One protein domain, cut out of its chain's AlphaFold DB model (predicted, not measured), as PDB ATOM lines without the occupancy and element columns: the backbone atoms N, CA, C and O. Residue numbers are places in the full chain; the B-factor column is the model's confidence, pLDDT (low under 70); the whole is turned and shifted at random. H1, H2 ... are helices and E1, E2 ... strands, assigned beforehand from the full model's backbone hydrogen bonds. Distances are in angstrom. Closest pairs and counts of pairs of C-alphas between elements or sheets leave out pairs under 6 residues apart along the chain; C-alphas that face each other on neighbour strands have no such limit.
ATOM      1  N   THR A 803      44.512  13.993  42.978       56.81
ATOM      2  CA  THR A 803      43.655  14.009  41.796       56.81
ATOM      3  C   THR A 803      43.560  15.443  41.311       56.81
ATOM      4  O   THR A 803      42.984  16.285  42.002       56.81
ATOM      5  N   LEU A 804      44.147  15.704  40.139       69.19
ATOM      6  CA  LEU A 804      44.001  16.963  39.414       69.19
ATOM      7  C   LEU A 804      42.521  17.347  39.381       69.19
ATOM      8  O   LEU A 804      41.667  16.501  39.098       69.19
ATOM      9  N   GLN A 805      42.217  18.602  39.710       83.12
ATOM     10  CA  GLN A 805      40.834  19.056  39.730       83.12
ATOM     11  C   GLN A 805      40.278  19.001  38.293       83.12
ATOM     12  O   GLN A 805      40.915  19.544  37.390       83.12
ATOM     13  N   PRO A 806      39.137  18.329  38.044       91.19
ATOM     14  CA  PRO A 806      38.598  18.183  36.693       91.19
ATOM     15  C   PRO A 806      38.369  19.535  36.006       91.19
ATOM     16  O   PRO A 806      37.886  20.468  36.644       91.19
ATOM     17  N   ALA A 807      38.668  19.611  34.704       86.75
ATOM     18  CA  ALA A 807      38.655  20.845  33.907       86.75
ATOM     19  C   ALA A 807      37.364  21.678  34.051       86.75
ATOM     20  O   ALA A 807      37.423  22.903  34.145       86.75
ATOM     21  N   ASP A 808      36.215  21.004  34.148       91.31
ATOM     22  CA  ASP A 808      34.893  21.634  34.191       91.31
ATOM     23  C   ASP A 808      34.317  21.786  35.617       91.31
ATOM     24  O   ASP A 808      33.133  22.110  35.768       91.31
ATOM     25  N   LEU A 809      35.105  21.512  36.664       94.75
ATOM     26  CA  LEU A 809      34.653  21.496  38.058       94.75
ATOM     27  C   LEU A 809      35.242  22.656  38.865       94.75
ATOM     28  O   LEU A 809      36.460  22.780  39.000       94.75
ATOM     29  N   VAL A 810      34.372  23.436  39.507       95.31
ATOM     30  CA  VAL A 810      34.748  24.358  40.592       95.31
ATOM     31  C   VAL A 810      34.371  23.726  41.926       95.31
ATOM     32  O   VAL A 810      33.258  23.226  42.079       95.31
ATOM     33  N   THR A 811      35.275  23.753  42.903       95.38
ATOM     34  CA  THR A 811      34.977  23.323  44.278       95.38
ATOM     35  C   THR A 811      34.802  24.539  45.186       95.38
ATOM     36  O   THR A 811      35.467  25.557  45.001       95.38
ATOM     37  N   LEU A 812      33.879  24.445  46.142       95.31
ATOM     38  CA  LEU A 812      33.522  25.496  47.094       95.31
ATOM     39  C   LEU A 812      33.528  24.905  48.505       95.31
ATOM     40  O   LEU A 812      32.792  23.958  48.770       95.31
ATOM     41  N   SER A 813      34.313  25.469  49.418       93.50
ATOM     42  CA  SER A 813      34.250  25.172  50.854       93.50
ATOM     43  C   SER A 813      33.757  26.385  51.640       93.50
ATOM     44  O   SER A 813      34.080  27.528  51.310       93.50
ATOM     45  N   LEU A 814      32.963  26.126  52.681       90.81
ATOM     46  CA  LEU A 814      32.523  27.141  53.638       90.81
ATOM     47  C   LEU A 814      33.299  26.966  54.943       90.81
ATOM     48  O   LEU A 814      33.319  25.884  55.528       90.81
ATOM     49  N   GLU A 815      33.922  28.046  55.394       86.25
ATOM     50  CA  GLU A 815      34.648  28.134  56.652       86.25
ATOM     51  C   GLU A 815      33.819  28.977  57.626       86.25
ATOM     52  O   GLU A 815      33.717  30.203  57.506       86.25
ATOM     53  N   SER A 816      33.180  28.297  58.583       72.00
ATOM     54  CA  SER A 816      32.428  28.942  59.659       72.00
ATOM     55  C   SER A 816      33.352  29.843  60.491       72.00
ATOM     56  O   SER A 816      34.433  29.395  60.885       72.00
ATOM     57  N   PRO A 817      32.941  31.080  60.829       65.12
ATOM     58  CA  PRO A 817      33.695  31.912  61.759       65.12
ATOM     59  C   PRO A 817      33.788  31.203  63.121       65.12
ATOM     60  O   PRO A 817      32.772  30.804  63.692       65.12
ATOM     61  N   GLY A 818      35.016  31.008  63.613       61.31
ATOM     62  CA  GLY A 818      35.294  30.229  64.826       61.31
ATOM     63  C   GLY A 818      34.646  30.802  66.092       61.31
ATOM     64  O   GLY A 818      34.276  31.973  66.137       61.31
ATOM     65  N   GLU A 819      34.548  29.984  67.148       54.09
ATOM     66  CA  GLU A 819      33.686  30.221  68.327       54.09
ATOM     67  C   GLU A 819      33.890  31.552  69.079       54.09
ATOM     68  O   GLU A 819      33.022  31.945  69.857       54.09
ATOM     69  N   ALA A 820      35.012  32.246  68.861       47.66
ATOM     70  CA  ALA A 820      35.318  33.546  69.457       47.66
ATOM     71  C   ALA A 820      34.685  34.754  68.729       47.66
ATOM     72  O   ALA A 820      34.627  35.843  69.302       47.66
ATOM     73  N   ALA A 821      34.224  34.596  67.485       57.69
ATOM     74  CA  ALA A 821      33.473  35.629  66.770       57.69
ATOM     75  C   ALA A 821      31.987  35.614  67.176       57.69
ATOM     76  O   ALA A 821      31.472  34.582  67.596       57.69
ATOM     77  N   ASP A 822      31.264  36.726  66.987       61.09
ATOM     78  CA  ASP A 822      29.793  36.684  66.944       61.09
ATOM     79  C   ASP A 822      29.387  35.898  65.685       61.09
ATOM     80  O   ASP A 822      29.533  36.425  64.574       61.09
ATOM     81  N   PRO A 823      28.904  34.647  65.815       54.12
ATOM     82  CA  PRO A 823      28.738  33.782  64.662       54.12
ATOM     83  C   PRO A 823      27.590  34.252  63.772       54.12
ATOM     84  O   PRO A 823      27.614  33.949  62.585       54.12
ATOM     85  N   GLU A 824      26.614  34.999  64.303       57.75
ATOM     86  CA  GLU A 824      25.421  35.445  63.572       57.75
ATOM     87  C   GLU A 824      25.656  36.768  62.817       57.75
ATOM     88  O   GLU A 824      24.939  37.063  61.858       57.75
ATOM     89  N   ARG A 825      26.667  37.560  63.215       61.12
ATOM     90  CA  ARG A 825      27.072  38.802  62.522       61.12
ATOM     91  C   ARG A 825      28.312  38.657  61.646       61.12
ATOM     92  O   ARG A 825      28.437  39.400  60.672       61.12
ATOM     93  N   ALA A 826      29.224  37.746  61.975       74.81
ATOM     94  CA  ALA A 826      30.405  37.509  61.158       74.81
ATOM     95  C   ALA A 826      30.012  36.995  59.752       74.81
ATOM     96  O   ALA A 826      29.097  36.170  59.630       74.81
ATOM     97  N   PRO A 827      30.676  37.466  58.679       84.19
ATOM     98  CA  PRO A 827      30.538  36.859  57.362       84.19
ATOM     99  C   PRO A 827      31.076  35.424  57.397       84.19
ATOM    100  O   PRO A 827      31.996  35.113  58.153       84.19
ATOM    101  N   VAL A 828      30.517  34.557  56.557       88.75
ATOM    102  CA  VAL A 828      31.047  33.203  56.358       88.75
ATOM    103  C   VAL A 828      32.150  33.298  55.315       88.75
ATOM    104  O   VAL A 828      31.947  33.886  54.250       88.75
ATOM    105  N   THR A 829      33.317  32.737  55.605       92.00
ATOM    106  CA  THR A 829      34.415  32.692  54.641       92.00
ATOM    107  C   THR A 829      34.086  31.635  53.592       92.00
ATOM    108  O   THR A 829      33.872  30.471  53.923       92.00
ATOM    109  N   VAL A 830      34.001  32.039  52.325       92.75
ATOM    110  CA  VAL A 830      33.759  31.124  51.205       92.75
ATOM    111  C   VAL A 830      35.017  31.056  50.356       92.75
ATOM    112  O   VAL A 830      35.473  32.070  49.819       92.75
ATOM    113  N   SER A 831      35.555  29.848  50.229       92.81
ATOM    114  CA  SER A 831      36.750  29.549  49.451       92.81
ATOM    115  C   SER A 831      36.378  28.736  48.224       92.81
ATOM    116  O   SER A 831      35.867  27.623  48.325       92.81
ATOM    117  N   PHE A 832      36.650  29.297  47.052       92.81
ATOM    118  CA  PHE A 832      36.518  28.630  45.767       92.81
ATOM    119  C   PHE A 832      37.891  28.141  45.306       92.81
ATOM    120  O   PHE A 832      38.875  28.875  45.412       92.81
ATOM    121  N   ARG A 833      37.959  26.945  44.718       93.06
ATOM    122  CA  ARG A 833      39.120  26.475  43.951       93.06
ATOM    123  C   ARG A 833      38.690  26.127  42.532       93.06
ATOM    124  O   ARG A 833      37.694  25.431  42.324       93.06
ATOM    125  N   LEU A 834      39.453  26.621  41.567       91.38
ATOM    126  CA  LEU A 834      39.247  26.463  40.134       91.38
ATOM    127  C   LEU A 834      39.974  25.226  39.599       91.38
ATOM    128  O   LEU A 834      40.866  24.677  40.245       91.38
ATOM    129  N   SER A 835      39.599  24.797  38.398       84.12
ATOM    130  CA  SER A 835      40.193  23.641  37.724       84.12
ATOM    131  C   SER A 835      41.651  23.849  37.296       84.12
ATOM    132  O   SER A 835      42.411  22.887  37.235       84.12
ATOM    133  N   ASP A 836      42.082  25.099  37.103       84.75
ATOM    134  CA  ASP A 836      43.494  25.472  36.920       84.75
ATOM    135  C   ASP A 836      44.312  25.497  38.233       84.75
ATOM    136  O   ASP A 836      45.491  25.846  38.237       84.75
ATOM    137  N   GLY A 837      43.694  25.125  39.359       84.50
ATOM    138  CA  GLY A 837      44.318  25.070  40.679       84.50
ATOM    139  C   GLY A 837      44.351  26.402  41.434       84.50
ATOM    140  O   GLY A 837      44.651  26.389  42.632       84.50
ATOM    141  N   ARG A 838      44.005  27.540  40.809       89.69
ATOM    142  CA  ARG A 838      43.870  28.817  41.529       89.69
ATOM    143  C   ARG A 838      42.751  28.723  42.562       89.69
ATOM    144  O   ARG A 838      41.716  28.102  42.325       89.69
ATOM    145  N   ALA A 839      42.934  29.388  43.697       89.56
ATOM    146  CA  ALA A 839      41.905  29.531  44.717       89.56
ATOM    147  C   ALA A 839      41.645  31.011  45.008       89.56
ATOM    148  O   ALA A 839      42.570  31.823  44.971       89.56
ATOM    149  N   PHE A 840      40.395  31.350  45.317       89.69
ATOM    150  CA  PHE A 840      40.018  32.668  45.820       89.69
ATOM    151  C   PHE A 840      39.091  32.524  47.027       89.69
ATOM    152  O   PHE A 840      38.182  31.696  47.039       89.69
ATOM    153  N   THR A 841      39.336  33.341  48.047       91.31
ATOM    154  CA  THR A 841      38.635  33.294  49.332       91.31
ATOM    155  C   THR A 841      38.046  34.664  49.621       91.31
ATOM    156  O   THR A 841      38.760  35.663  49.547       91.31
ATOM    157  N   ALA A 842      36.754  34.721  49.947       90.62
ATOM    158  CA  ALA A 842      36.049  35.969  50.217       90.62
ATOM    159  C   ALA A 842      35.124  35.852  51.445       90.62
ATOM    160  O   ALA A 842      34.442  34.837  51.602       90.62
ATOM    161  N   PRO A 843      35.041  36.889  52.300       91.31
ATOM    162  CA  PRO A 843      34.037  36.959  53.355       91.31
ATOM    163  C   PRO A 843      32.665  37.267  52.741       91.31
ATOM    164  O   PRO A 843      32.427  38.367  52.244       91.31
ATOM    165  N   VAL A 844      31.740  36.307  52.788       91.19
ATOM    166  CA  VAL A 844      30.385  36.462  52.244       91.19
ATOM    167  C   VAL A 844      29.403  36.834  53.365       91.19
ATOM    168  O   VAL A 844      29.231  36.068  54.319       91.19
ATOM    169  N   PRO A 845      28.702  37.983  53.274       89.50
ATOM    170  CA  PRO A 845      27.640  38.333  54.211       89.50
ATOM    171  C   PRO A 845      26.545  37.262  54.263       89.50
ATOM    172  O   PRO A 845      25.955  36.918  53.235       89.50
ATOM    173  N   ARG A 846      26.202  36.791  55.471       86.81
ATOM    174  CA  ARG A 846      25.150  35.779  55.699       86.81
ATOM    175  C   ARG A 846      23.836  36.027  54.942       86.81
ATOM    176  O   ARG A 846      23.301  35.056  54.413       86.81
ATOM    177  N   PRO A 847      23.311  37.264  54.799       87.19
ATOM    178  CA  PRO A 847      22.098  37.505  54.012       87.19
ATOM    179  C   PRO A 847      22.195  37.093  52.533       87.19
ATOM    180  O   PRO A 847      21.170  36.769  51.934       87.19
ATOM    181  N   LEU A 848      23.393  37.064  51.933       90.06
ATOM    182  CA  LEU A 848      23.591  36.569  50.564       90.06
ATOM    183  C   LEU A 848      23.553  35.038  50.505       90.06
ATOM    184  O   LEU A 848      22.853  34.495  49.653       90.06
ATOM    185  N   LEU A 849      24.198  34.339  51.446       91.38
ATOM    186  CA  LEU A 849      24.078  32.878  51.556       91.38
ATOM    187  C   LEU A 849      22.638  32.454  51.885       91.38
ATOM    188  O   LEU A 849      22.116  31.531  51.263       91.38
ATOM    189  N   GLN A 850      21.938  33.183  52.763       90.69
ATOM    190  CA  GLN A 850      20.511  32.947  53.005       90.69
ATOM    191  C   GLN A 850      19.674  33.153  51.734       90.69
ATOM    192  O   GLN A 850      18.767  32.366  51.487       90.69
ATOM    193  N   ARG A 851      19.961  34.162  50.897       91.31
ATOM    194  CA  ARG A 851      19.286  34.331  49.593       91.31
ATOM    195  C   ARG A 851      19.594  33.193  48.617       91.31
ATOM    196  O   ARG A 851      18.683  32.747  47.924       91.31
ATOM    197  N   LEU A 852      20.835  32.709  48.573       93.12
ATOM    198  CA  LEU A 852      21.212  31.553  47.755       93.12
ATOM    199  C   LEU A 852      20.400  30.319  48.171       93.12
ATOM    200  O   LEU A 852      19.710  29.734  47.341       93.12
ATOM    201  N   VAL A 853      20.421  29.979  49.461       92.94
ATOM    202  CA  VAL A 853      19.789  28.772  50.024       92.94
ATOM    203  C   VAL A 853      18.255  28.853  50.067       92.94
ATOM    204  O   VAL A 853      17.580  27.844  49.856       92.94
ATOM    205  N   MET A 854      17.670  30.043  50.253       90.25
ATOM    206  CA  MET A 854      16.222  30.243  50.092       90.25
ATOM    207  C   MET A 854      15.752  30.004  48.651       90.25
ATOM    208  O   MET A 854      14.583  29.685  48.464       90.25
ATOM    209  N   GLY A 855      16.625  30.083  47.647       90.31
ATOM    210  CA  GLY A 855      16.242  29.924  46.243       90.31
ATOM    211  C   GLY A 855      15.427  31.103  45.689       90.31
ATOM    212  O   GLY A 855      15.003  31.999  46.431       90.31
ATOM    213  N   PRO A 856      15.184  31.136  44.371       88.50
ATOM    214  CA  PRO A 856      14.494  32.250  43.733       88.50
ATOM    215  C   PRO A 856      12.978  32.272  43.992       88.50
ATOM    216  O   PRO A 856      12.314  33.231  43.603       88.50
ATOM    217  N   GLU A 857      12.407  31.247  44.635       81.19
ATOM    218  CA  GLU A 857      10.981  31.203  44.995       81.19
ATOM    219  C   GLU A 857      10.634  32.146  46.158       81.19
ATOM    220  O   GLU A 857       9.488  32.571  46.272       81.19
ATOM    221  N   ALA A 858      11.606  32.471  47.020       80.81
ATOM    222  CA  ALA A 858      11.399  33.254  48.242       80.81
ATOM    223  C   ALA A 858      12.230  34.552  48.304       80.81
ATOM    224  O   ALA A 858      12.198  35.260  49.310       80.81
ATOM    225  N   VAL A 859      12.963  34.889  47.239       81.81
ATOM    226  CA  VAL A 859      13.800  36.097  47.162       81.81
ATOM    227  C   VAL A 859      13.135  37.156  46.270       81.81
ATOM    228  O   VAL A 859      12.793  36.847  45.129       81.81
ATOM    229  N   PRO A 860      12.957  38.409  46.741       71.06
ATOM    230  CA  PRO A 860      12.483  39.509  45.898       71.06
ATOM    231  C   PRO A 860      13.463  39.807  44.756       71.06
ATOM    232  O   PRO A 860      14.675  39.748  44.961       71.06
ATOM    233  N   ALA A 861      12.941  40.191  43.587       75.31
ATOM    234  CA  ALA A 861      13.725  40.437  42.369       75.31
ATOM    235  C   ALA A 861      14.636  39.244  41.953       75.31
ATOM    236  O   ALA A 861      15.851  39.417  41.791       75.31
ATOM    237  N   PRO A 862      14.093  38.013  41.801       79.31
ATOM    238  CA  PRO A 862      14.877  36.809  41.501       79.31
ATOM    239  C   PRO A 862      15.488  36.793  40.088       79.31
ATOM    240  O   PRO A 862      16.289  35.920  39.774       79.31
ATOM    241  N   GLU A 863      15.147  37.749  39.226       80.19
ATOM    242  CA  GLU A 863      15.847  38.016  37.967       80.19
ATOM    243  C   GLU A 863      17.264  38.592  38.168       80.19
ATOM    244  O   GLU A 863      18.092  38.506  37.267       80.19
ATOM    245  N   LYS A 864      17.578  39.132  39.356       80.44
ATOM    246  CA  LYS A 864      18.890  39.729  39.685       80.44
ATOM    247  C   LYS A 864      19.886  38.752  40.321       80.44
ATOM    248  O   LYS A 864      20.964  39.171  40.741       80.44
ATOM    249  N   GLY A 865      19.523  37.473  40.436       84.75
ATOM    250  CA  GLY A 865      20.384  36.440  41.011       84.75
ATOM    251  C   GLY A 865      20.772  36.679  42.478       84.75
ATOM    252  O   GLY A 865      20.065  37.332  43.258       84.75
ATOM    253  N   VAL A 866      21.942  36.159  42.846       88.69
ATOM    254  CA  VAL A 866      22.641  36.419  44.109       88.69
ATOM    255  C   VAL A 866      24.074  36.853  43.766       88.69
ATOM    256  O   VAL A 866      24.872  36.002  43.369       88.69
ATOM    257  N   PRO A 867      24.416  38.153  43.879       88.56
ATOM    258  CA  PRO A 867      25.706  38.679  43.428       88.56
ATOM    259  C   PRO A 867      26.912  37.924  43.998       88.56
ATOM    260  O   PRO A 867      26.985  37.682  45.202       88.56
ATOM    261  N   GLY A 868      27.848  37.554  43.119       85.25
ATOM    262  CA  GLY A 868      29.060  36.802  43.465       85.25
ATOM    263  C   GLY A 868      28.857  35.305  43.737       85.25
ATOM    264  O   GLY A 868      29.833  34.624  44.037       85.25
ATOM    265  N   LEU A 869      27.625  34.788  43.638       89.06
ATOM    266  CA  LEU A 869      27.295  33.379  43.880       89.06
ATOM    267  C   LEU A 869      26.492  32.771  42.718       89.06
ATOM    268  O   LEU A 869      26.910  31.771  42.146       89.06
ATOM    269  N   ALA A 870      25.358  33.366  42.346       88.44
ATOM    270  CA  ALA A 870      24.502  32.885  41.263       88.44
ATOM    271  C   ALA A 870      24.098  34.047  40.328       88.44
ATOM    272  O   ALA A 870      23.232  34.838  40.713       88.44
ATOM    273  N   PRO A 871      24.670  34.168  39.113       86.31
ATOM    274  CA  PRO A 871      25.728  33.326  38.541       86.31
ATOM    275  C   PRO A 871      27.061  33.428  39.307       86.31
ATOM    276  O   PRO A 871      27.270  34.346  40.104       86.31
ATOM    277  N   LEU A 872      27.958  32.470  39.053       87.38
ATOM    278  CA  LEU A 872      29.319  32.480  39.597       87.38
ATOM    279  C   LEU A 872      30.122  33.699  39.092       87.38
ATOM    280  O   LEU A 872      29.832  34.213  38.009       87.38
ATOM    281  N   PRO A 873      31.161  34.142  39.827       84.44
ATOM    282  CA  PRO A 873      32.089  35.171  39.356       84.44
ATOM    283  C   PRO A 873      32.762  34.781  38.031       84.44
ATOM    284  O   PRO A 873      33.196  33.642  37.881       84.44
ATOM    285  N   GLU A 874      32.940  35.730  37.105       85.56
ATOM    286  CA  GLU A 874      33.510  35.473  35.763       85.56
ATOM    287  C   GLU A 874      34.892  34.801  35.796       85.56
ATOM    288  O   GLU A 874      35.217  33.990  34.931       85.56
ATOM    289  N   MET A 875      35.691  35.078  36.835       84.81
ATOM    290  CA  MET A 875      36.995  34.442  37.064       84.81
ATOM    291  C   MET A 875      36.927  32.914  37.227       84.81
ATOM    292  O   MET A 875      37.945  32.252  37.043       84.81
ATOM    293  N   ALA A 876      35.753  32.359  37.551       83.81
ATOM    294  CA  ALA A 876      35.506  30.923  37.613       83.81
ATOM    295  C   ALA A 876      35.256  30.281  36.233       83.81
ATOM    296  O   ALA A 876      35.151  29.059  36.139       83.81
ATOM    297  N   GLY A 877      35.176  31.084  35.165       86.62
ATOM    298  CA  GLY A 877      34.940  30.625  33.801       86.62
ATOM    299  C   GLY A 877      33.503  30.151  33.576       86.62
ATOM    300  O   GLY A 877      32.547  30.726  34.096       86.62
ATOM    301  N   ARG A 878      33.345  29.092  32.777       89.62
ATOM    302  CA  ARG A 878      32.058  28.424  32.519       89.62
ATOM    303  C   ARG A 878      32.131  26.959  32.969       89.62
ATOM    304  O   ARG A 878      32.183  26.076  32.117       89.62
ATOM    305  N   PRO A 879      32.196  26.688  34.286       92.75
ATOM    306  CA  PRO A 879      32.248  25.323  34.784       92.75
ATOM    307  C   PRO A 879      30.927  24.611  34.497       92.75
ATOM    308  O   PRO A 879      29.860  25.227  34.442       92.75
ATOM    309  N   ARG A 880      30.992  23.290  34.356       93.00
ATOM    310  CA  ARG A 880      29.822  22.431  34.156       93.00
ATOM    311  C   ARG A 880      29.148  22.088  35.483       93.00
ATOM    312  O   ARG A 880      27.921  21.987  35.537       93.00
ATOM    313  N   ALA A 881      29.934  21.976  36.556       94.94
ATOM    314  CA  ALA A 881      29.432  21.795  37.913       94.94
ATOM    315  C   ALA A 881      30.161  22.667  38.951       94.94
ATOM    316  O   ALA A 881      31.357  22.944  38.837       94.94
ATOM    317  N   VAL A 882      29.430  23.037  40.005       95.94
ATOM    318  CA  VAL A 882      29.982  23.495  41.285       95.94
ATOM    319  C   VAL A 882      29.780  22.403  42.338       95.94
ATOM    320  O   VAL A 882      28.667  21.925  42.555       95.94
ATOM    321  N   MET A 883      30.867  21.990  42.984       97.31
ATOM    322  CA  MET A 883      30.867  21.017  44.074       97.31
ATOM    323  C   MET A 883      31.040  21.732  45.406       97.31
ATOM    324  O   MET A 883      32.107  22.279  45.681       97.31
ATOM    325  N   VAL A 884      30.012  21.690  46.249       96.75
ATOM    326  CA  VAL A 884      30.102  22.189  47.619       96.75
ATOM    327  C   VAL A 884      30.668  21.085  48.507       96.75
ATOM    328  O   VAL A 884      30.096  20.002  48.620       96.75
ATOM    329  N   LEU A 885      31.824  21.341  49.102       94.44
ATOM    330  CA  LEU A 885      32.558  20.387  49.923       94.44
ATOM    331  C   LEU A 885      31.973  20.331  51.337       94.44
ATOM    332  O   LEU A 885      31.733  21.363  51.966       94.44
ATOM    333  N   GLU A 886      31.752  19.122  51.846       88.50
ATOM    334  CA  GLU A 886      31.223  18.918  53.189       88.50
ATOM    335  C   GLU A 886      32.301  19.162  54.261       88.50
ATOM    336  O   GLU A 886      33.452  18.741  54.135       88.50
ATOM    337  N   GLY A 887      31.920  19.848  55.344       79.94
ATOM    338  CA  GLY A 887      32.812  20.110  56.474       79.94
ATOM    339  C   GLY A 887      33.280  18.821  57.160       79.94
ATOM    340  O   GLY A 887      32.506  17.877  57.340       79.94
ATOM    341  N   ALA A 888      34.549  18.794  57.576       72.31
ATOM    342  CA  ALA A 888      35.187  17.610  58.143       72.31
ATOM    343  C   ALA A 888      34.381  17.001  59.308       72.31
ATOM    344  O   ALA A 888      34.069  17.671  60.290       72.31
ATOM    345  N   GLY A 889      34.071  15.708  59.195       67.94
ATOM    346  CA  GLY A 889      33.334  14.943  60.204       67.94
ATOM    347  C   GLY A 889      31.808  14.943  60.063       67.94
ATOM    348  O   GLY A 889      31.166  14.187  60.780       67.94
ATOM    349  N   ARG A 890      31.220  15.722  59.143       74.06
ATOM    350  CA  ARG A 890      29.757  15.743  58.928       74.06
ATOM    351  C   ARG A 890      29.217  14.525  58.170       74.06
ATOM    352  O   ARG A 890      28.117  14.076  58.468       74.06
ATOM    353  N   GLY A 891      30.005  13.968  57.252       75.38
ATOM    354  CA  GLY A 891      29.710  12.721  56.539       75.38
ATOM    355  C   GLY A 891      30.043  11.459  57.348       75.38
ATOM    356  O   GLY A 891      30.588  10.507  56.791       75.38
ATOM    357  N   LEU A 892      29.813  11.472  58.667       80.38
ATOM    358  CA  LEU A 892      30.045  10.342  59.573       80.38
ATOM    359  C   LEU A 892      28.794  10.075  60.431       80.38
ATOM    360  O   LEU A 892      28.121  11.031  60.818       80.38
ATOM    361  N   PRO A 893      28.498   8.808  60.782       83.69
ATOM    362  CA  PRO A 893      27.313   8.465  61.564       83.69
ATOM    363  C   PRO A 893      27.205   9.167  62.928       83.69
ATOM    364  O   PRO A 893      28.225   9.412  63.583       83.69
ATOM    365  N   PRO A 894      25.978   9.402  63.438       78.50
ATOM    366  CA  PRO A 894      25.738  10.157  64.674       78.50
ATOM    367  C   PRO A 894      26.237   9.470  65.958       78.50
ATOM    368  O   PRO A 894      26.222  10.087  67.020       78.50
ATOM    369  N   TRP A 895      26.698   8.219  65.887       83.00
ATOM    370  CA  TRP A 895      27.388   7.515  66.978       83.00
ATOM    371  C   TRP A 895      28.924   7.515  66.838       83.00
ATOM    372  O   TRP A 895      29.613   7.105  67.768       83.00
ATOM    373  N   ALA A 896      29.478   7.948  65.697       77.31
ATOM    374  CA  ALA A 896      30.898   7.797  65.350       77.31
ATOM    375  C   ALA A 896      31.774   9.022  65.686       77.31
ATOM    376  O   ALA A 896      32.991   8.896  65.820       77.31
ATOM    377  N   VAL A 897      31.180  10.211  65.831       69.00
ATOM    378  CA  VAL A 897      31.882  11.465  66.170       69.00
ATOM    379  C   VAL A 897      31.110  12.288  67.191       69.00
ATOM    380  O   VAL A 897      29.895  12.151  67.313       69.00
ATOM    381  N   ALA A 898      31.814  13.149  67.939       63.31
ATOM    382  CA  ALA A 898      31.191  14.227  68.714       63.31
ATOM    383  C   ALA A 898      30.269  15.064  67.810       63.31
ATOM    384  O   ALA A 898      30.565  15.192  66.618       63.31
ATOM    385  N   PRO A 899      29.168  15.622  68.337       60.91
ATOM    386  CA  PRO A 899      28.224  16.322  67.495       60.91
ATOM    387  C   PRO A 899      28.889  17.627  67.072       60.91
ATOM    388  O   PRO A 899      29.334  18.405  67.922       60.91
ATOM    389  N   ALA A 900      28.984  17.866  65.765       64.00
ATOM    390  CA  ALA A 900      29.361  19.185  65.280       64.00
ATOM    391  C   ALA A 900      28.378  20.213  65.880       64.00
ATOM    392  O   ALA A 900      27.177  19.931  65.947       64.00
ATOM    393  N   PRO A 901      28.842  21.382  66.354       67.19
ATOM    394  CA  PRO A 901      27.935  22.395  66.872       67.19
ATOM    395  C   PRO A 901      26.983  22.820  65.750       67.19
ATOM    396  O   PRO A 901      27.440  23.277  64.702       67.19
ATOM    397  N   ALA A 902      25.676  22.663  65.979       74.81
ATOM    398  CA  ALA A 902      24.652  22.891  64.963       74.81
ATOM    399  C   ALA A 902      24.819  24.260  64.287       74.81
ATOM    400  O   ALA A 902      24.903  25.298  64.962       74.81
ATOM    401  N   VAL A 903      24.867  24.251  62.951       80.69
ATOM    402  CA  VAL A 903      25.064  25.452  62.124       80.69
ATOM    403  C   VAL A 903      23.763  25.888  61.452       80.69
ATOM    404  O   VAL A 903      22.904  25.055  61.167       80.69
ATOM    405  N   PRO A 904      23.604  27.187  61.157       85.94
ATOM    406  CA  PRO A 904      22.624  27.670  60.190       85.94
ATOM    407  C   PRO A 904      22.672  26.888  58.865       85.94
ATOM    408  O   PRO A 904      23.749  26.562  58.368       85.94
ATOM    409  N   GLY A 905      21.506  26.614  58.269       88.69
ATOM    410  CA  GLY A 905      21.394  25.810  57.045       88.69
ATOM    411  C   GLY A 905      22.168  26.398  55.858       88.69
ATOM    412  O   GLY A 905      22.677  25.666  55.025       88.69
ATOM    413  N   GLU A 906      22.360  27.715  55.812       91.12
ATOM    414  CA  GLU A 906      23.177  28.404  54.806       91.12
ATOM    415  C   GLU A 906      24.695  28.140  54.894       91.12
ATOM    416  O   GLU A 906      25.437  28.621  54.040       91.12
ATOM    417  N   GLU A 907      25.155  27.367  55.884       90.00
ATOM    418  CA  GLU A 907      26.522  26.822  55.982       90.00
ATOM    419  C   GLU A 907      26.593  25.314  55.665       90.00
ATOM    420  O   GLU A 907      27.676  24.729  55.631       90.00
ATOM    421  N   GLU A 908      25.458  24.653  55.422       89.94
ATOM    422  CA  GLU A 908      25.408  23.225  55.102       89.94
ATOM    423  C   GLU A 908      25.630  22.995  53.602       89.94
ATOM    424  O   GLU A 908      24.871  23.495  52.767       89.94
ATOM    425  N   ALA A 909      26.622  22.171  53.250       92.56
ATOM    426  CA  ALA A 909      26.996  21.908  51.858       92.56
ATOM    427  C   ALA A 909      25.809  21.471  50.977       92.56
ATOM    428  O   ALA A 909      25.636  21.973  49.867       92.56
ATOM    429  N   GLU A 910      24.940  20.609  51.511       91.88
ATOM    430  CA  GLU A 910      23.686  20.185  50.880       91.88
ATOM    431  C   GLU A 910      22.750  21.348  50.532       91.88
ATOM    432  O   GLU A 910      22.215  21.423  49.428       91.88
ATOM    433  N   ARG A 911      22.527  22.258  51.485       91.56
ATOM    434  CA  ARG A 911      21.574  23.368  51.359       91.56
ATOM    435  C   ARG A 911      22.107  24.441  50.423       91.56
ATOM    436  O   ARG A 911      21.346  24.999  49.637       91.56
ATOM    437  N   VAL A 912      23.415  24.686  50.475       93.81
ATOM    438  CA  VAL A 912      24.128  25.577  49.558       93.81
ATOM    439  C   VAL A 912      24.076  25.016  48.132       93.81
ATOM    440  O   VAL A 912      23.700  25.750  47.219       93.81
ATOM    441  N   ALA A 913      24.331  23.717  47.935       94.25
ATOM    442  CA  ALA A 913      24.210  23.054  46.631       94.25
ATOM    443  C   ALA A 913      22.762  23.045  46.099       94.25
ATOM    444  O   ALA A 913      22.539  23.380  44.936       94.25
ATOM    445  N   LEU A 914      21.761  22.759  46.943       90.62
ATOM    446  CA  LEU A 914      20.337  22.926  46.601       90.62
ATOM    447  C   LEU A 914      19.999  24.378  46.230       90.62
ATOM    448  O   LEU A 914      19.221  24.609  45.305       90.62
ATOM    449  N   GLY A 915      20.618  25.347  46.911       91.56
ATOM    450  CA  GLY A 915      20.581  26.762  46.564       91.56
ATOM    451  C   GLY A 915      21.040  26.986  45.126       91.56
ATOM    452  O   GLY A 915      20.217  27.335  44.282       91.56
ATOM    453  N   PHE A 916      22.309  26.704  44.809       92.62
ATOM    454  CA  PHE A 916      22.847  26.801  43.442       92.62
ATOM    455  C   PHE A 916      21.956  26.098  42.400       92.62
ATOM    456  O   PHE A 916      21.630  26.696  41.374       92.62
ATOM    457  N   ALA A 917      21.492  24.875  42.686       90.06
ATOM    458  CA  ALA A 917      20.605  24.126  41.797       90.06
ATOM    459  C   ALA A 917      19.269  24.844  41.520       90.06
ATOM    460  O   ALA A 917      18.782  24.787  40.394       90.06
ATOM    461  N   SER A 918      18.689  25.538  42.506       88.62
ATOM    462  CA  SER A 918      17.443  26.308  42.333       88.62
ATOM    463  C   SER A 918      17.623  27.600  41.522       88.62
ATOM    464  O   SER A 918      16.708  28.019  40.815       88.62
ATOM    465  N   TRP A 919      18.810  28.219  41.558       89.75
ATOM    466  CA  TRP A 919      19.117  29.412  40.756       89.75
ATOM    467  C   TRP A 919      19.574  29.088  39.323       89.75
ATOM    468  O   TRP A 919      19.578  29.990  38.478       89.75
ATOM    469  N   ARG A 920      19.931  27.828  39.029       87.19
ATOM    470  CA  ARG A 920      20.470  27.367  37.735       87.19
ATOM    471  C   ARG A 920      19.648  27.848  36.540       87.19
ATOM    472  O   ARG A 920      20.172  28.580  35.702       87.19
ATOM    473  N   ASP A 921      18.360  27.513  36.513       80.38
ATOM    474  CA  ASP A 921      17.465  27.742  35.367       80.38
ATOM    475  C   ASP A 921      17.197  29.236  35.089       80.38
ATOM    476  O   ASP A 921      16.740  29.596  34.007       80.38
ATOM    477  N   ARG A 922      17.504  30.126  36.046       81.69
ATOM    478  CA  ARG A 922      17.384  31.591  35.903       81.69
ATOM    479  C   ARG A 922      18.694  32.291  35.563       81.69
ATOM    480  O   ARG A 922      18.670  33.416  35.080       81.69
ATOM    481  N   THR A 923      19.826  31.658  35.857       80.19
ATOM    482  CA  THR A 923      21.169  32.257  35.743       80.19
ATOM    483  C   THR A 923      22.028  31.589  34.670       80.19
ATOM    484  O   THR A 923      23.163  32.004  34.461       80.19
ATOM    485  N   SER A 924      21.498  30.564  33.986       80.50
ATOM    486  CA  SER A 924      22.255  29.654  33.106       80.50
ATOM    487  C   SER A 924      23.484  29.047  33.800       80.50
ATOM    488  O   SER A 924      24.536  28.863  33.193       80.50
ATOM    489  N   GLY A 925      23.353  28.784  35.105       83.88
ATOM    490  CA  GLY A 925      24.453  28.356  35.963       83.88
ATOM    491  C   GLY A 925      24.908  26.902  35.755       83.88
ATOM    492  O   GLY A 925      24.246  26.118  35.062       83.88
ATOM    493  N   PRO A 926      26.019  26.509  36.404       90.25
ATOM    494  CA  PRO A 926      26.451  25.115  36.466       90.25
ATOM    495  C   PRO A 926      25.409  24.225  37.164       90.25
ATOM    496  O   PRO A 926      24.538  24.699  37.901       90.25
ATOM    497  N   ALA A 927      25.529  22.909  36.991       93.12
ATOM    498  CA  ALA A 927      24.901  21.966  37.913       93.12
ATOM    499  C   ALA A 927      25.548  22.074  39.313       93.12
ATOM    500  O   ALA A 927      26.680  22.535  39.442       93.12
ATOM    501  N   ALA A 928      24.850  21.650  40.367       95.19
ATOM    502  CA  ALA A 928      25.357  21.737  41.737       95.19
ATOM    503  C   ALA A 928      25.350  20.368  42.423       95.19
ATOM    504  O   ALA A 928      24.362  19.635  42.349       95.19
ATOM    505  N   VAL A 929      26.463  20.036  43.075       97.12
ATOM    506  CA  VAL A 929      26.715  18.733  43.708       97.12
ATOM    507  C   VAL A 929      27.387  18.918  45.075       97.12
ATOM    508  O   VAL A 929      27.898  19.995  45.382       97.12
ATOM    509  N   VAL A 930      27.406  17.870  45.891       97.06
ATOM    510  CA  VAL A 930      28.062  17.802  47.204       97.06
ATOM    511  C   VAL A 930      29.267  16.867  47.115       97.06
ATOM    512  O   VAL A 930      29.168  15.783  46.541       97.06
ATOM    513  N   GLY A 931      30.401  17.271  47.686       96.00
ATOM    514  CA  GLY A 931      31.578  16.414  47.848       96.00
ATOM    515  C   GLY A 931      31.754  15.984  49.302       96.00
ATOM    516  O   GLY A 931      32.019  16.836  50.148       96.00
ATOM    517  N   VAL A 932      31.623  14.687  49.596       92.00
ATOM    518  CA  VAL A 932      31.674  14.138  50.972       92.00
ATOM    519  C   VAL A 932      33.097  13.886  51.497       92.00
ATOM    520  O   VAL A 932      33.296  13.630  52.683       92.00
ATOM    521  N   ASP A 933      34.108  13.926  50.625       88.00
ATOM    522  CA  ASP A 933      35.508  13.638  50.939       88.00
ATOM    523  C   ASP A 933      36.406  14.571  50.109       88.00
ATOM    524  O   ASP A 933      36.644  14.334  48.926       88.00
ATOM    525  N   VAL A 934      36.913  15.647  50.724       86.06
ATOM    526  CA  VAL A 934      37.684  16.725  50.058       86.06
ATOM    527  C   VAL A 934      38.842  16.210  49.187       86.06
ATOM    528  O   VAL A 934      39.193  16.850  48.197       86.06
ATOM    529  N   ALA A 935      39.424  15.055  49.525       85.19
ATOM    530  CA  ALA A 935      40.525  14.453  48.775       85.19
ATOM    531  C   ALA A 935      40.075  13.523  47.634       85.19
ATOM    532  O   ALA A 935      40.879  13.233  46.751       85.19
ATOM    533  N   ARG A 936      38.829  13.023  47.645       88.31
ATOM    534  CA  ARG A 936      38.339  12.000  46.698       88.31
ATOM    535  C   ARG A 936      37.195  12.476  45.810       88.31
ATOM    536  O   ARG A 936      37.156  12.083  44.647       88.31
TER     537      ARG A 936
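What this domain is: This is residues 803 to 936 of the 1096 residues of an uncharacterized protein of Acidobacteria bacterium (UniProt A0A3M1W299). With little regular structure, this strongly twisted sheet has H2 over one face, and H1 packs crosswise on H2. The 134 printed residues, mixed in class, hold a mixed sheet, E3 E2 E1 E4 E5. It is compact, radius of gyration of the C-alphas 14.7 A, spanning 41 by 38 by 24 A.

How they stand to each other: E1, residues 809 to 815, and E2, 828 to 833, form a hairpin, N 813 to O 831 2.9 A, as do E2 and E3, 839 to 844. E4, 881 to 885, is parallel to E5, 927 to 931, N 884 to O 929 2.8 A. H2, 909 to 923, is on the sheet at height 8.2 A and touches H1, 846 to 854, C-alphas 915 and 853 4.1 A apart. O i to N i+4 pairs are within hydrogen-bond range throughout H1, 9 of 11 in H2.

Where its parts are: Find C-alpha 809 at (34.653, 21.496, 38.058) and C-alpha 931 at (31.578, 16.414, 47.848).

The domain as a whole: The printed part has no cut; 17 residues are under 70 pLDDT, among them residues 817 to 825.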